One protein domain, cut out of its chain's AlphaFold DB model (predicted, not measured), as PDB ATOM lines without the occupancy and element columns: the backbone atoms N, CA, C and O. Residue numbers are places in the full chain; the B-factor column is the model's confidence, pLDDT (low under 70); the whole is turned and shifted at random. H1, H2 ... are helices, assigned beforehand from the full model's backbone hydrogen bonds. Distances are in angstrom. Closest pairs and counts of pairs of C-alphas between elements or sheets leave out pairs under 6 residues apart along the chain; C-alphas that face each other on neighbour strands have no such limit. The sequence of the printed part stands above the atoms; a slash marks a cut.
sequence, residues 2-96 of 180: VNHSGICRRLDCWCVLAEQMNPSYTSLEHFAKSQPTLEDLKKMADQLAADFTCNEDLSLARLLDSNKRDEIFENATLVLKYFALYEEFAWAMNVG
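AT A GLANCE: This is residues 2 to 96 of the 180 residues of an uncharacterized protein of Amanita muscaria Koide BX008 (UniProt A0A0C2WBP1). Three longer helices, H1, H3 and H5, make a flat triangle in which H1 crosses H3 with residues 13 to 17, packs on H5 with residues 2 to 10, and the last residue of H3, Phe 52, meets H5. The short helix H2 packs on the later part of H1, the four-residue H4 lies near the early part of H5, and two stretches stick out: residues 63 to 68, and residues 91 to 96 at the far end of H5. The printed part has 95 residues with five named helices, in the order H1, H2, H3, H4, H5, and no named strand: the class is all helix. It is only just loose, close to compact, with a radius of gyration of the C-alphas of 15.3 A, and it spans 43 by 42 by 21 A.

HOW THE PARTS SIT: H1, residues 2 to 21, is the hub and touches three helices. With residues 14 to 18 alone it touches H2, residues 28 to 33; the closest C-alphas are those of Cys 15 and Leu 28, 5.8 A apart, and the two run the same way at a steep tilt of 59 degrees. With residues 13 to 17 alone H1 touches H3, residues 38 to 52, about perpendicular at 73 degrees; the closest C-alphas, of Cys 13 and Leu 48, are 6.8 A apart. With residues 2 to 10 alone H1 touches residues 80 to 87 of H5, which is residues 71 to 95; they run opposite ways at a steep tilt of 60 degrees, and the closest C-alphas, of Gly 6 and Phe 83, are 5.6 A apart. H3 touches H5 with residue 52 alone, opposite ways at a steep tilt of 55 degrees; the C-alphas of Phe 52 and Thr 77 are the closest, 4.9 A apart. The helix packing is mostly crossed, with no shallow tilt among these four pairs. H4, residues 58 to 61, is close to H5 but not clearly touching, the closest C-alphas being those of Leu 58 and Glu 74, 7.3 A apart. H2 and H3 are apart, as are H2 and H5. In H1, H2, H3 and H5 every O i to N i+4 pair is within hydrogen-bond range; H4 is too short for such a pair.

IN THESE COORDINATES: H1 is 28.6 A from first to last C-alpha and begins at C-alpha 2, (40.271, 50.661, -19.868). H2 is 8.5 A long, H3 20.6 A and H4 4.9 A. C-alpha 52, where H3 ends, is at (26.359, 52.328, -30.148). H5, the longest at 36.4 A, ends at C-alpha 95, (50.668, 62.070, -30.970).

THE WHOLE: The two C-alphas farthest apart, of Asn 67 and Gly 96, are 46.6 A apart. The printed part has no cut and no long link. The mean pLDDT of the printed part is 92.5, and no printed residue is under 70.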
ATOM      1  N   VAL A   2      41.251  49.923 -19.031       82.69
ATOM      2  CA  VAL A   2      40.271  50.661 -19.868       82.69
ATOM      3  C   VAL A   2      40.327  50.287 -21.358       82.69
ATOM      4  O   VAL A   2      39.311  49.879 -21.906       82.69
ATOM      5  N   ASN A   3      41.512  50.309 -21.983       84.00
ATOM      6  CA  ASN A   3      41.655  49.957 -23.407       84.00
ATOM      7  C   ASN A   3      41.189  48.531 -23.728       84.00
ATOM      8  O   ASN A   3      40.456  48.326 -24.685       84.00
ATOM      9  N   HIS A   4      41.589  47.540 -22.926       89.06
ATOM     10  CA  HIS A   4      41.184  46.149 -23.160       89.06
ATOM     11  C   HIS A   4      39.669  45.977 -23.016       89.06
ATOM     12  O   HIS A   4      39.051  45.331 -23.853       89.06
ATOM     13  N   SER A   5      39.057  46.610 -22.010       92.19
ATOM     14  CA  SER A   5      37.602  46.588 -21.838       92.19
ATOM     15  C   SER A   5      36.861  47.279 -22.988       92.19
ATOM     16  O   SER A   5      35.807  46.799 -23.396       92.19
ATOM     17  N   GLY A   6      37.405  48.379 -23.520       92.19
ATOM     18  CA  GLY A   6      36.863  49.060 -24.697       92.19
ATOM     19  C   GLY A   6      36.930  48.201 -25.955       92.19
ATOM     20  O   GLY A   6      35.935  48.080 -26.664       92.19
ATOM     21  N   ILE A   7      38.069  47.537 -26.181       92.88
ATOM     22  CA  ILE A   7      38.257  46.618 -27.309       92.88
ATOM     23  C   ILE A   7      37.237  45.482 -27.255       92.88
ATOM     24  O   ILE A   7      36.540  45.279 -28.243       92.88
ATOM     25  N   CYS A   8      37.100  44.786 -26.119       93.00
ATOM     26  CA  CYS A   8      36.158  43.669 -26.009       93.00
ATOM     27  C   CYS A   8      34.720  44.098 -26.325       93.00
ATOM     28  O   CYS A   8      34.074  43.479 -27.159       93.00
ATOM     29  N   ARG A   9      34.251  45.211 -25.743       92.81
ATOM     30  CA  ARG A   9      32.887  45.700 -26.001       92.81
ATOM     31  C   ARG A   9      32.652  46.085 -27.454       92.81
ATOM     32  O   ARG A   9      31.571  45.857 -27.976       92.81
ATOM     33  N   ARG A  10      33.649  46.679 -28.116       93.75
ATOM     34  CA  ARG A  10      33.528  46.953 -29.548       93.75
ATOM     35  C   ARG A  10      33.470  45.656 -30.333       93.75
ATOM     36  O   ARG A  10      32.618  45.564 -31.198       93.75
ATOM     37  N   LEU A  11      34.305  44.661 -30.031       94.62
ATOM     38  CA  LEU A  11      34.239  43.366 -30.717       94.62
ATOM     39  C   LEU A  11      32.837  42.740 -30.616       94.62
ATOM     40  O   LEU A  11      32.346  42.244 -31.624       94.62
ATOM     41  N   ASP A  12      32.150  42.873 -29.477       93.81
ATOM     42  CA  ASP A  12      30.747  42.452 -29.349       93.81
ATOM     43  C   ASP A  12      29.817  43.227 -30.306       93.81
ATOM     44  O   ASP A  12      29.009  42.623 -31.011       93.81
ATOM     45  N   CYS A  13      29.961  44.554 -30.410       94.56
ATOM     46  CA  CYS A  13      29.223  45.355 -31.399       94.56
ATOM     47  C   CYS A  13      29.544  44.936 -32.842       94.56
ATOM     48  O   CYS A  13      28.651  44.882 -33.683       94.56
ATOM     49  N   TRP A  14      30.808  44.625 -33.139       95.88
ATOM     50  CA  TRP A  14      31.223  44.150 -34.458       95.88
ATOM     51  C   TRP A  14      30.572  42.805 -34.802       95.88
ATOM     52  O   TRP A  14      30.197  42.619 -35.957       95.88
ATOM     53  N   CYS A  15      30.391  41.895 -33.834       95.25
ATOM     54  CA  CYS A  15      29.637  40.652 -34.045       95.25
ATOM     55  C   CYS A  15      28.203  40.951 -34.497       95.25
ATOM     56  O   CYS A  15      27.761  40.421 -35.513       95.25
ATOM     57  N   VAL A  16      27.511  41.846 -33.782       94.31
ATOM     58  CA  VAL A  16      26.125  42.236 -34.093       94.31
ATOM     59  C   VAL A  16      26.027  42.857 -35.486       94.31
ATOM     60  O   VAL A  16      25.168  42.474 -36.276       94.31
ATOM     61  N   LEU A  17      26.925  43.786 -35.823       95.56
ATOM     62  CA  LEU A  17      26.926  44.437 -37.137       95.56
ATOM     63  C   LEU A  17      27.254  43.463 -38.276       95.56
ATOM     64  O   LEU A  17      26.683  43.569 -39.360       95.56
ATOM     65  N   ALA A  18      28.158  42.506 -38.049       95.62
ATOM     66  CA  ALA A  18      28.473  41.483 -39.040       95.62
ATOM     67  C   ALA A  18      27.254  40.591 -39.324       95.62
ATOM     68  O   ALA A  18      26.922  40.373 -40.490       95.62
ATOM     69  N   GLU A  19      26.552  40.143 -38.281       95.25
ATOM     70  CA  GLU A  19      25.326  39.347 -38.409       95.25
ATOM     71  C   GLU A  19      24.208  40.124 -39.124       95.25
ATOM     72  O   GLU A  19      23.527  39.579 -39.994       95.25
ATOM     73  N   GLN A  20      24.056  41.422 -38.837       93.12
ATOM     74  CA  GLN A  20      23.111  42.295 -39.545       93.12
ATOM     75  C   GLN A  20      23.450  42.455 -41.032       93.12
ATOM     76  O   GLN A  20      22.547  42.540 -41.866       93.12
ATOM     77  N   MET A  21      24.739  42.497 -41.379       90.88
ATOM     78  CA  MET A  21      25.177  42.615 -42.769       90.88
ATOM     79  C   MET A  21      24.910  41.331 -43.561       90.88
ATOM     80  O   MET A  21      24.529  41.385 -44.731       90.88
ATOM     81  N   ASN A  22      25.120  40.176 -42.934       92.25
ATOM     82  CA  ASN A  22      24.762  38.883 -43.491       92.25
ATOM     83  C   ASN A  22      24.502  37.896 -42.341       92.25
ATOM     84  O   ASN A  22      25.453  37.553 -41.638       92.25
ATOM     85  N   PRO A  23      23.278  37.351 -42.202       94.00
ATOM     86  CA  PRO A  23      22.936  36.420 -41.122       94.00
ATOM     87  C   PRO A  23      23.788  35.146 -41.081       94.00
ATOM     88  O   PRO A  23      23.803  34.436 -40.081       94.00
ATOM     89  N   SER A  24      24.506  34.826 -42.165       92.44
ATOM     90  CA  SER A  24      25.470  33.727 -42.145       92.44
ATOM     91  C   SER A  24      26.709  34.036 -41.298       92.44
ATOM     92  O   SER A  24      27.336  33.096 -40.818       92.44
ATOM     93  N   TYR A  25      27.069  35.303 -41.060       94.19
ATOM     94  CA  TYR A  25      28.223  35.719 -40.253       94.19
ATOM     95  C   TYR A  25      27.953  35.584 -38.749       94.19
ATOM     96  O   TYR A  25      27.859  36.562 -38.018       94.19
ATOM     97  N   THR A  26      27.895  34.342 -38.270       90.56
ATOM     98  CA  THR A  26      27.638  34.006 -36.859       90.56
ATOM     99  C   THR A  26      28.805  34.312 -35.908       90.56
ATOM    100  O   THR A  26      28.681  34.105 -34.704       90.56
ATOM    101  N   SER A  27      29.973  34.719 -36.422       94.12
ATOM    102  CA  SER A  27      31.129  35.135 -35.618       94.12
ATOM    103  C   SER A  27      32.071  36.044 -36.411       94.12
ATOM    104  O   SER A  27      32.041  36.062 -37.649       94.12
ATOM    105  N   LEU A  28      32.968  36.751 -35.712       93.94
ATOM    106  CA  LEU A  28      34.002  37.564 -36.360       93.94
ATOM    107  C   LEU A  28      34.988  36.729 -37.175       93.94
ATOM    108  O   LEU A  28      35.512  37.221 -38.168       93.94
ATOM    109  N   GLU A  29      35.223  35.464 -36.824       95.44
ATOM    110  CA  GLU A  29      36.037  34.558 -37.636       95.44
ATOM    111  C   GLU A  29      35.358  34.233 -38.965       95.44
ATOM    112  O   GLU A  29      36.036  34.139 -39.990       95.44
ATOM    113  N   HIS A  30      34.034  34.051 -38.974       93.81
ATOM    114  CA  HIS A  30      33.316  33.822 -40.224       93.81
ATOM    115  C   HIS A  30      33.272  35.092 -41.077       93.81
ATOM    116  O   HIS A  30      33.555  35.032 -42.273       93.81
ATOM    117  N   PHE A  31      33.028  36.241 -40.446       95.19
ATOM    118  CA  PHE A  31      33.127  37.538 -41.104       95.19
ATOM    119  C   PHE A  31      34.530  37.776 -41.685       95.19
ATOM    120  O   PHE A  31      34.660  38.118 -42.850       95.19
ATOM    121  N   ALA A  32      35.605  37.502 -40.944       95.50
ATOM    122  CA  ALA A  32      36.968  37.661 -41.449       95.50
ATOM    123  C   ALA A  32      37.264  36.749 -42.655       95.50
ATOM    124  O   ALA A  32      37.964  37.157 -43.584       95.50
ATOM    125  N   LYS A  33      36.708  35.527 -42.679       96.50
ATOM    126  CA  LYS A  33      36.842  34.594 -43.813       96.50
ATOM    127  C   LYS A  33      36.156  35.082 -45.088       96.50
ATOM    128  O   LYS A  33      36.572  34.654 -46.162       96.50
ATOM    129  N   SER A  34      35.161  35.968 -44.995       94.69
ATOM    130  CA  SER A  34      34.538  36.582 -46.175       94.69
ATOM    131  C   SER A  34      35.420  37.646 -46.838       94.69
ATOM    132  O   SER A  34      35.097  38.089 -47.935       94.69
ATOM    133  N   GLN A  35      36.557  37.991 -46.217       95.81
ATOM    134  CA  GLN A  35      37.526  38.982 -46.693       95.81
ATOM    135  C   GLN A  35      36.884  40.359 -46.942       95.81
ATOM    136  O   GLN A  35      36.901  40.849 -48.074       95.81
ATOM    137  N   PRO A  36      36.322  41.002 -45.896       95.50
ATOM    138  CA  PRO A  36      35.719  42.322 -46.029       95.50
ATOM    139  C   PRO A  36      36.745  43.336 -46.532       95.50
ATOM    140  O   PRO A  36      37.914  43.328 -46.129       95.50
ATOM    141  N   THR A  37      36.305  44.233 -47.409       96.75
ATOM    142  CA  THR A  37      37.166  45.295 -47.922       96.75
ATOM    143  C   THR A  37      37.405  46.362 -46.855       96.75
ATOM    144  O   THR A  37      36.664  46.480 -45.878       96.75
ATOM    145  N   LEU A  38      38.426  47.203 -47.048       96.06
ATOM    146  CA  LEU A  38      38.659  48.343 -46.157       96.06
ATOM    147  C   LEU A  38      37.443  49.284 -46.094       96.06
ATOM    148  O   LEU A  38      37.176  49.855 -45.041       96.06
ATOM    149  N   GLU A  39      36.714  49.443 -47.198       97.06
ATOM    150  CA  GLU A  39      35.506  50.270 -47.227       97.06
ATOM    151  C   GLU A  39      34.359  49.634 -46.435       97.06
ATOM    152  O   GLU A  39      33.682  50.342 -45.690       97.06
ATOM    153  N   ASP A  40      34.203  48.306 -46.480       93.94
ATOM    154  CA  ASP A  40      33.235  47.602 -45.625       93.94
ATOM    155  C   ASP A  40      33.561  47.813 -44.140       93.94
ATOM    156  O   ASP A  40      32.685  48.148 -43.346       93.94
ATOM    157  N   LEU A  41      34.842  47.695 -43.770       96.06
ATOM    158  CA  LEU A  41      35.297  47.902 -42.394       96.06
ATOM    159  C   LEU A  41      35.079  49.344 -41.916       96.06
ATOM    160  O   LEU A  41      34.662  49.550 -40.778       96.06
ATOM    161  N   LYS A  42      35.341  50.344 -42.768       96.69
ATOM    162  CA  LYS A  42      35.067  51.754 -42.448       96.69
ATOM    163  C   LYS A  42      33.575  51.995 -42.261       96.69
ATOM    164  O   LYS A  42      33.184  52.557 -41.246       96.69
ATOM    165  N   LYS A  43      32.749  51.496 -43.183       95.62
ATOM    166  CA  LYS A  43      31.293  51.619 -43.099       95.62
ATOM    167  C   LYS A  43      30.748  50.985 -41.819       95.62
ATOM    168  O   LYS A  43      29.901  51.573 -41.159       95.62
ATOM    169  N   MET A  44      31.253  49.811 -41.442       95.31
ATOM    170  CA  MET A  44      30.883  49.172 -40.178       95.31
ATOM    171  C   MET A  44      31.351  49.975 -38.961       95.31
ATOM    172  O   MET A  44      30.611  50.076 -37.988       95.31
ATOM    173  N   ALA A  45      32.548  50.566 -38.998       94.81
ATOM    174  CA  ALA A  45      33.025  51.429 -37.919       94.81
ATOM    175  C   ALA A  45      32.165  52.697 -37.763       94.81
ATOM    176  O   ALA A  45      31.836  53.064 -36.634       94.81
ATOM    177  N   ASP A  46      31.758  53.319 -38.872       94.50
ATOM    178  CA  ASP A  46      30.854  54.474 -38.868       94.50
ATOM    179  C   ASP A  46      29.476  54.091 -38.313       94.50
ATOM    180  O   ASP A  46      28.939  54.793 -37.453       94.50
ATOM    181  N   GLN A  47      28.941  52.935 -38.723       94.50
ATOM    182  CA  GLN A  47      27.687  52.398 -38.190       94.50
ATOM    183  C   GLN A  47      27.794  52.108 -36.689       94.50
ATOM    184  O   GLN A  47      26.899  52.454 -35.925       94.50
ATOM    185  N   LEU A  48      28.917  51.541 -36.235       94.56
ATOM    186  CA  LEU A  48      29.155  51.288 -34.817       94.56
ATOM    187  C   LEU A  48      29.113  52.585 -34.012       94.56
ATOM    188  O   LEU A  48      28.489  52.641 -32.950       94.56
ATOM    189  N   ALA A  49      29.787  53.626 -34.504       92.19
ATOM    190  CA  ALA A  49      29.794  54.926 -33.855       92.19
ATOM    191  C   ALA A  49      28.377  55.522 -33.796       92.19
ATOM    192  O   ALA A  49      27.958  55.979 -32.727       92.19
ATOM    193  N   ALA A  50      27.634  55.463 -34.903       91.12
ATOM    194  CA  ALA A  50      26.266  55.962 -34.986       91.12
ATOM    195  C   ALA A  50      25.313  55.224 -34.033       91.12
ATOM    196  O   ALA A  50      24.616  55.873 -33.259       91.12
ATOM    197  N   ASP A  51      25.335  53.893 -34.015       90.44
ATOM    198  CA  ASP A  51      24.326  53.102 -33.300       90.44
ATOM    199  C   ASP A  51      24.653  52.889 -31.822       90.44
ATOM    200  O   ASP A  51      23.755  52.814 -30.984       90.44
ATOM    201  N   PHE A  52      25.942  52.767 -31.483       90.62
ATOM    202  CA  PHE A  52      26.359  52.328 -30.148       90.62
ATOM    203  C   PHE A  52      27.119  53.385 -29.347       90.62
ATOM    204  O   PHE A  52      27.411  53.156 -28.172       90.62
ATOM    205  N   THR A  53      27.451  54.537 -29.941       86.44
ATOM    206  CA  THR A  53      28.107  55.641 -29.213       86.44
ATOM    207  C   THR A  53      27.330  56.952 -29.259       86.44
ATOM    208  O   THR A  53      27.499  57.775 -28.352       86.44
ATOM    209  N   CYS A  54      26.450  57.139 -30.250       81.62
ATOM    210  CA  CYS A  54      25.531  58.267 -30.284       81.62
ATOM    211  C   CYS A  54      24.401  58.058 -29.271       81.62
ATOM    212  O   CYS A  54      23.778  57.004 -29.194       81.62
ATOM    213  N   ASN A  55      24.168  59.062 -28.438       79.56
ATOM    214  CA  ASN A  55      23.193  59.019 -27.348       79.56
ATOM    215  C   ASN A  55      22.654  60.424 -27.057       79.56
ATOM    216  O   ASN A  55      22.425  60.789 -25.905       79.56
ATOM    217  N   GLU A  56      22.473  61.220 -28.115       76.94
ATOM    218  CA  GLU A  56      21.891  62.566 -28.038       76.94
ATOM    219  C   GLU A  56      20.471  62.519 -27.459       76.94
ATOM    220  O   GLU A  56      20.158  63.255 -26.521       76.94
ATOM    221  N   ASP A  57      19.669  61.549 -27.900       82.19
ATOM    222  CA  ASP A  57      18.287  61.369 -27.447       82.19
ATOM    223  C   ASP A  57      18.159  60.599 -26.129       82.19
ATOM    224  O   ASP A  57      17.052  60.401 -25.629       82.19
ATOM    225  N   LEU A  58      19.267  60.175 -25.511       86.56
ATOM    226  CA  LEU A  58      19.210  59.312 -24.330       86.56
ATOM    227  C   LEU A  58      18.493  59.979 -23.151       86.56
ATOM    228  O   LEU A  58      17.775  59.316 -22.406       86.56
ATOM    229  N   SER A  59      18.654  61.293 -22.985       86.12
ATOM    230  CA  SER A  59      17.941  62.046 -21.948       86.12
ATOM    231  C   SER A  59      16.425  62.005 -22.155       86.12
ATOM    232  O   SER A  59      15.692  61.891 -21.178       86.12
ATOM    233  N   LEU A  60      15.961  62.058 -23.408       87.69
ATOM    234  CA  LEU A  60      14.542  61.961 -23.757       87.69
ATOM    235  C   LEU A  60      14.040  60.520 -23.627       87.69
ATOM    236  O   LEU A  60      12.979  60.296 -23.049       87.69
ATOM    237  N   ALA A  61      14.824  59.541 -24.081       86.75
ATOM    238  CA  ALA A  61      14.511  58.119 -23.941       86.75
ATOM    239  C   ALA A  61      14.321  57.717 -22.469       86.75
ATOM    240  O   ALA A  61      13.428  56.940 -22.138       86.75
ATOM    241  N   ARG A  62      15.096  58.322 -21.561       91.12
ATOM    242  CA  ARG A  62      15.007  58.101 -20.110       91.12
ATOM    243  C   ARG A  62      13.777  58.699 -19.432       91.12
ATOM    244  O   ARG A  62      13.543  58.389 -18.267       91.12
ATOM    245  N   LEU A  63      12.994  59.519 -20.132       91.56
ATOM    246  CA  LEU A  63      11.699  60.004 -19.643       91.56
ATOM    247  C   LEU A  63      10.570  58.987 -19.856       91.56
ATOM    248  O   LEU A  63       9.494  59.153 -19.286       91.56
ATOM    249  N   LEU A  64      10.790  57.962 -20.687       90.25
ATOM    250  CA  LEU A  64       9.809  56.905 -20.914       90.25
ATOM    251  C   LEU A  64       9.662  56.010 -19.677       90.25
ATOM    252  O   LEU A  64      10.583  55.858 -18.873       90.25
ATOM    253  N   ASP A  65       8.500  55.365 -19.569       91.19
ATOM    254  CA  ASP A  65       8.242  54.352 -18.547       91.19
ATOM    255  C   ASP A  65       9.306  53.238 -18.595       91.19
ATOM    256  O   ASP A  65       9.693  52.783 -19.674       91.19
ATOM    257  N   SER A  66       9.743  52.740 -17.434       88.06
ATOM    258  CA  SER A  66      10.794  51.710 -17.342       88.06
ATOM    259  C   SER A  66      10.488  50.428 -18.126       88.06
ATOM    260  O   SER A  66      11.403  49.761 -18.589       88.06
ATOM    261  N   ASN A  67       9.214  50.084 -18.329       91.88
ATOM    262  CA  ASN A  67       8.797  48.921 -19.125       91.88
ATOM    263  C   ASN A  67       8.956  49.110 -20.648       91.88
ATOM    264  O   ASN A  67       8.799  48.146 -21.393       91.88
ATOM    265  N   LYS A  68       9.251  50.328 -21.115       90.62
ATOM    266  CA  LYS A  68       9.514  50.664 -22.525       90.62
ATOM    267  C   LYS A  68      10.997  50.940 -22.795       90.62
ATOM    268  O   LYS A  68      11.340  51.360 -23.897       90.62
ATOM    269  N   ARG A  69      11.857  50.754 -21.792       91.44
ATOM    270  CA  ARG A  69      13.279  51.102 -21.839       91.44
ATOM    271  C   ARG A  69      14.146  49.856 -21.778       91.44
ATOM    272  O   ARG A  69      13.923  48.976 -20.951       91.44
ATOM    273  N   ASP A  70      15.174  49.824 -22.619       91.56
ATOM    274  CA  ASP A  70      16.274  48.872 -22.485       91.56
ATOM    275  C   ASP A  70      17.413  49.538 -21.707       91.56
ATOM    276  O   ASP A  70      18.364  50.085 -22.266       91.56
ATOM    277  N   GLU A  71      17.297  49.524 -20.380       92.00
ATOM    278  CA  GLU A  71      18.267  50.185 -19.505       92.00
ATOM    279  C   GLU A  71      19.678  49.581 -19.617       92.00
ATOM    280  O   GLU A  71      20.674  50.263 -19.357       92.00
ATOM    281  N   ILE A  72      19.783  48.305 -20.003       91.81
ATOM    282  CA  ILE A  72      21.071  47.634 -20.195       91.81
ATOM    283  C   ILE A  72      21.741  48.203 -21.440       91.81
ATOM    284  O   ILE A  72      22.899  48.628 -21.364       91.81
ATOM    285  N   PHE A  73      21.016  48.264 -22.556       90.56
ATOM    286  CA  PHE A  73      21.518  48.835 -23.798       90.56
ATOM    287  C   PHE A  73      21.875  50.317 -23.638       90.56
ATOM    288  O   PHE A  73      22.980  50.729 -23.989       90.56
ATOM    289  N   GLU A  74      21.004  51.108 -23.003       91.81
ATOM    290  CA  GLU A  74      21.259  52.520 -22.687       91.81
ATOM    291  C   GLU A  74      22.581  52.732 -21.929       91.81
ATOM    292  O   GLU A  74      23.366  53.636 -22.228       91.81
ATOM    293  N   ASN A  75      22.841  51.909 -20.911       91.94
ATOM    294  CA  ASN A  75      24.069  52.014 -20.131       91.94
ATOM    295  C   ASN A  75      25.284  51.485 -20.903       91.94
ATOM    296  O   ASN A  75      26.380  52.038 -20.773       91.94
ATOM    297  N   ALA A  76      25.112  50.449 -21.726       92.25
ATOM    298  CA  ALA A  76      26.177  49.906 -22.560       92.25
ATOM    299  C   ALA A  76      26.678  50.934 -23.589       92.25
ATOM    300  O   ALA A  76      27.893  51.116 -23.718       92.25
ATOM    301  N   THR A  77      25.771  51.662 -24.251       92.44
ATOM    302  CA  THR A  77      26.134  52.706 -25.226       92.44
ATOM    303  C   THR A  77      26.829  53.899 -24.563       92.44
ATOM    304  O   THR A  77      27.827  54.412 -25.076       92.44
ATOM    305  N   LEU A  78      26.393  54.306 -23.363       92.12
ATOM    306  CA  LEU A  78      27.102  55.315 -22.563       92.12
ATOM    307  C   LEU A  78      28.539  54.898 -22.240       92.12
ATOM    308  O   LEU A  78      29.466  55.698 -22.372       92.12
ATOM    309  N   VAL A  79      28.739  53.649 -21.820       92.38
ATOM    310  CA  VAL A  79      30.077  53.139 -21.499       92.38
ATOM    311  C   VAL A  79      30.972  53.122 -22.739       92.38
ATOM    312  O   VAL A  79      32.129  53.540 -22.655       92.38
ATOM    313  N   LEU A  80      30.447  52.699 -23.892       93.62
ATOM    314  CA  LEU A  80      31.174  52.737 -25.162       93.62
ATOM    315  C   LEU A  80      31.561  54.164 -25.568       93.62
ATOM    316  O   LEU A  80      32.716  54.388 -25.934       93.62
ATOM    317  N   LYS A  81      30.661  55.144 -25.413       93.19
ATOM    318  CA  LYS A  81      30.975  56.566 -25.632       93.19
ATOM    319  C   LYS A  81      32.127  57.051 -24.754       93.19
ATOM    320  O   LYS A  81      33.032  57.727 -25.241       93.19
ATOM    321  N   TYR A  82      32.126  56.706 -23.466       93.19
ATOM    322  CA  TYR A  82      33.207  57.115 -22.565       93.19
ATOM    323  C   TYR A  82      34.535  56.424 -22.883       93.19
ATOM    324  O   TYR A  82      35.591  57.049 -22.766       93.19
ATOM    325  N   PHE A  83      34.507  55.171 -23.339       94.12
ATOM    326  CA  PHE A  83      35.705  54.508 -23.848       94.12
ATOM    327  C   PHE A  83      36.236  55.163 -25.124       94.12
ATOM    328  O   PHE A  83      37.439  55.398 -25.203       94.12
ATOM    329  N   ALA A  84      35.368  55.531 -26.070       92.69
ATOM    330  CA  ALA A  84      35.773  56.265 -27.267       92.69
ATOM    331  C   ALA A  84      36.417  57.618 -26.912       92.69
ATOM    332  O   ALA A  84      37.488  57.947 -27.416       92.69
ATOM    333  N   LEU A  85      35.830  58.365 -25.968       94.56
ATOM    334  CA  LEU A  85      36.406  59.619 -25.472       94.56
ATOM    335  C   LEU A  85      37.780  59.417 -24.810       94.56
ATOM    336  O   LEU A  85      38.685  60.231 -25.000       94.56
ATOM    337  N   TYR A  86      37.949  58.349 -24.025       95.19
ATOM    338  CA  TYR A  86      39.237  58.016 -23.416       95.19
ATOM    339  C   TYR A  86      40.298  57.670 -24.466       95.19
ATOM    340  O   TYR A  86      41.439  58.113 -24.354       95.19
ATOM    341  N   GLU A  87      39.932  56.890 -25.480       94.31
ATOM    342  CA  GLU A  87      40.842  56.496 -26.557       94.31
ATOM    343  C   GLU A  87      41.270  57.687 -27.405       94.31
ATOM    344  O   GLU A  87      42.462  57.829 -27.671       94.31
ATOM    345  N   GLU A  88      40.339  58.581 -27.741       95.69
ATOM    346  CA  GLU A  88      40.641  59.829 -28.440       95.69
ATOM    347  C   GLU A  88      41.601  60.701 -27.619       95.69
ATOM    348  O   GLU A  88      42.612  61.183 -28.135       95.69
ATOM    349  N   PHE A  89      41.349  60.838 -26.313       96.38
ATOM    350  CA  PHE A  89      42.231  61.573 -25.407       96.38
ATOM    351  C   PHE A  89      43.633  60.951 -25.339       96.38
ATOM    352  O   PHE A  89      44.640  61.647 -25.481       96.38
ATOM    353  N   ALA A  90      43.718  59.629 -25.171       95.25
ATOM    354  CA  ALA A  90      44.986  58.910 -25.109       95.25
ATOM    355  C   ALA A  90      45.752  58.988 -26.438       95.25
ATOM    356  O   ALA A  90      46.974  59.160 -26.443       95.25
ATOM    357  N   TRP A  91      45.057  58.868 -27.568       96.19
ATOM    358  CA  TRP A  91      45.648  59.004 -28.893       96.19
ATOM    359  C   TRP A  91      46.202  60.415 -29.096       96.19
ATOM    360  O   TRP A  91      47.391  60.545 -29.393       96.19
ATOM    361  N   ALA A  92      45.401  61.451 -28.818       97.50
ATOM    362  CA  ALA A  92      45.794  62.858 -28.911       97.50
ATOM    363  C   ALA A  92      47.044  63.164 -28.074       97.50
ATOM    364  O   ALA A  92      48.006  63.753 -28.570       97.50
ATOM    365  N   MET A  93      47.075  62.681 -26.826       96.44
ATOM    366  CA  MET A  93      48.247  62.798 -25.960       96.44
ATOM    367  C   MET A  93      49.481  62.103 -26.538       96.44
ATOM    368  O   MET A  93      50.571  62.662 -26.470       96.44
ATOM    369  N   ASN A  94      49.339  60.894 -27.091       95.94
ATOM    370  CA  ASN A  94      50.471  60.138 -27.636       95.94
ATOM    371  C   ASN A  94      51.062  60.798 -28.887       95.94
ATOM    372  O   ASN A  94      52.284  60.773 -29.061       95.94
ATOM    373  N   VAL A  95      50.220  61.373 -29.753       97.06
ATOM    374  CA  VAL A  95      50.668  62.070 -30.970       97.06
ATOM    375  C   VAL A  95      51.084  63.523 -30.727       97.06
ATOM    376  O   VAL A  95      51.695  64.117 -31.608       97.06
ATOM    377  N   GLY A  96      50.817  64.074 -29.538       95.88
ATOM    378  CA  GLY A  96      51.172  65.453 -29.193       95.88
ATOM    379  C   GLY A  96      50.181  66.506 -29.702       95.88
ATOM    380  O   GLY A  96      50.533  67.680 -29.773       95.88
TER     381      GLY A  96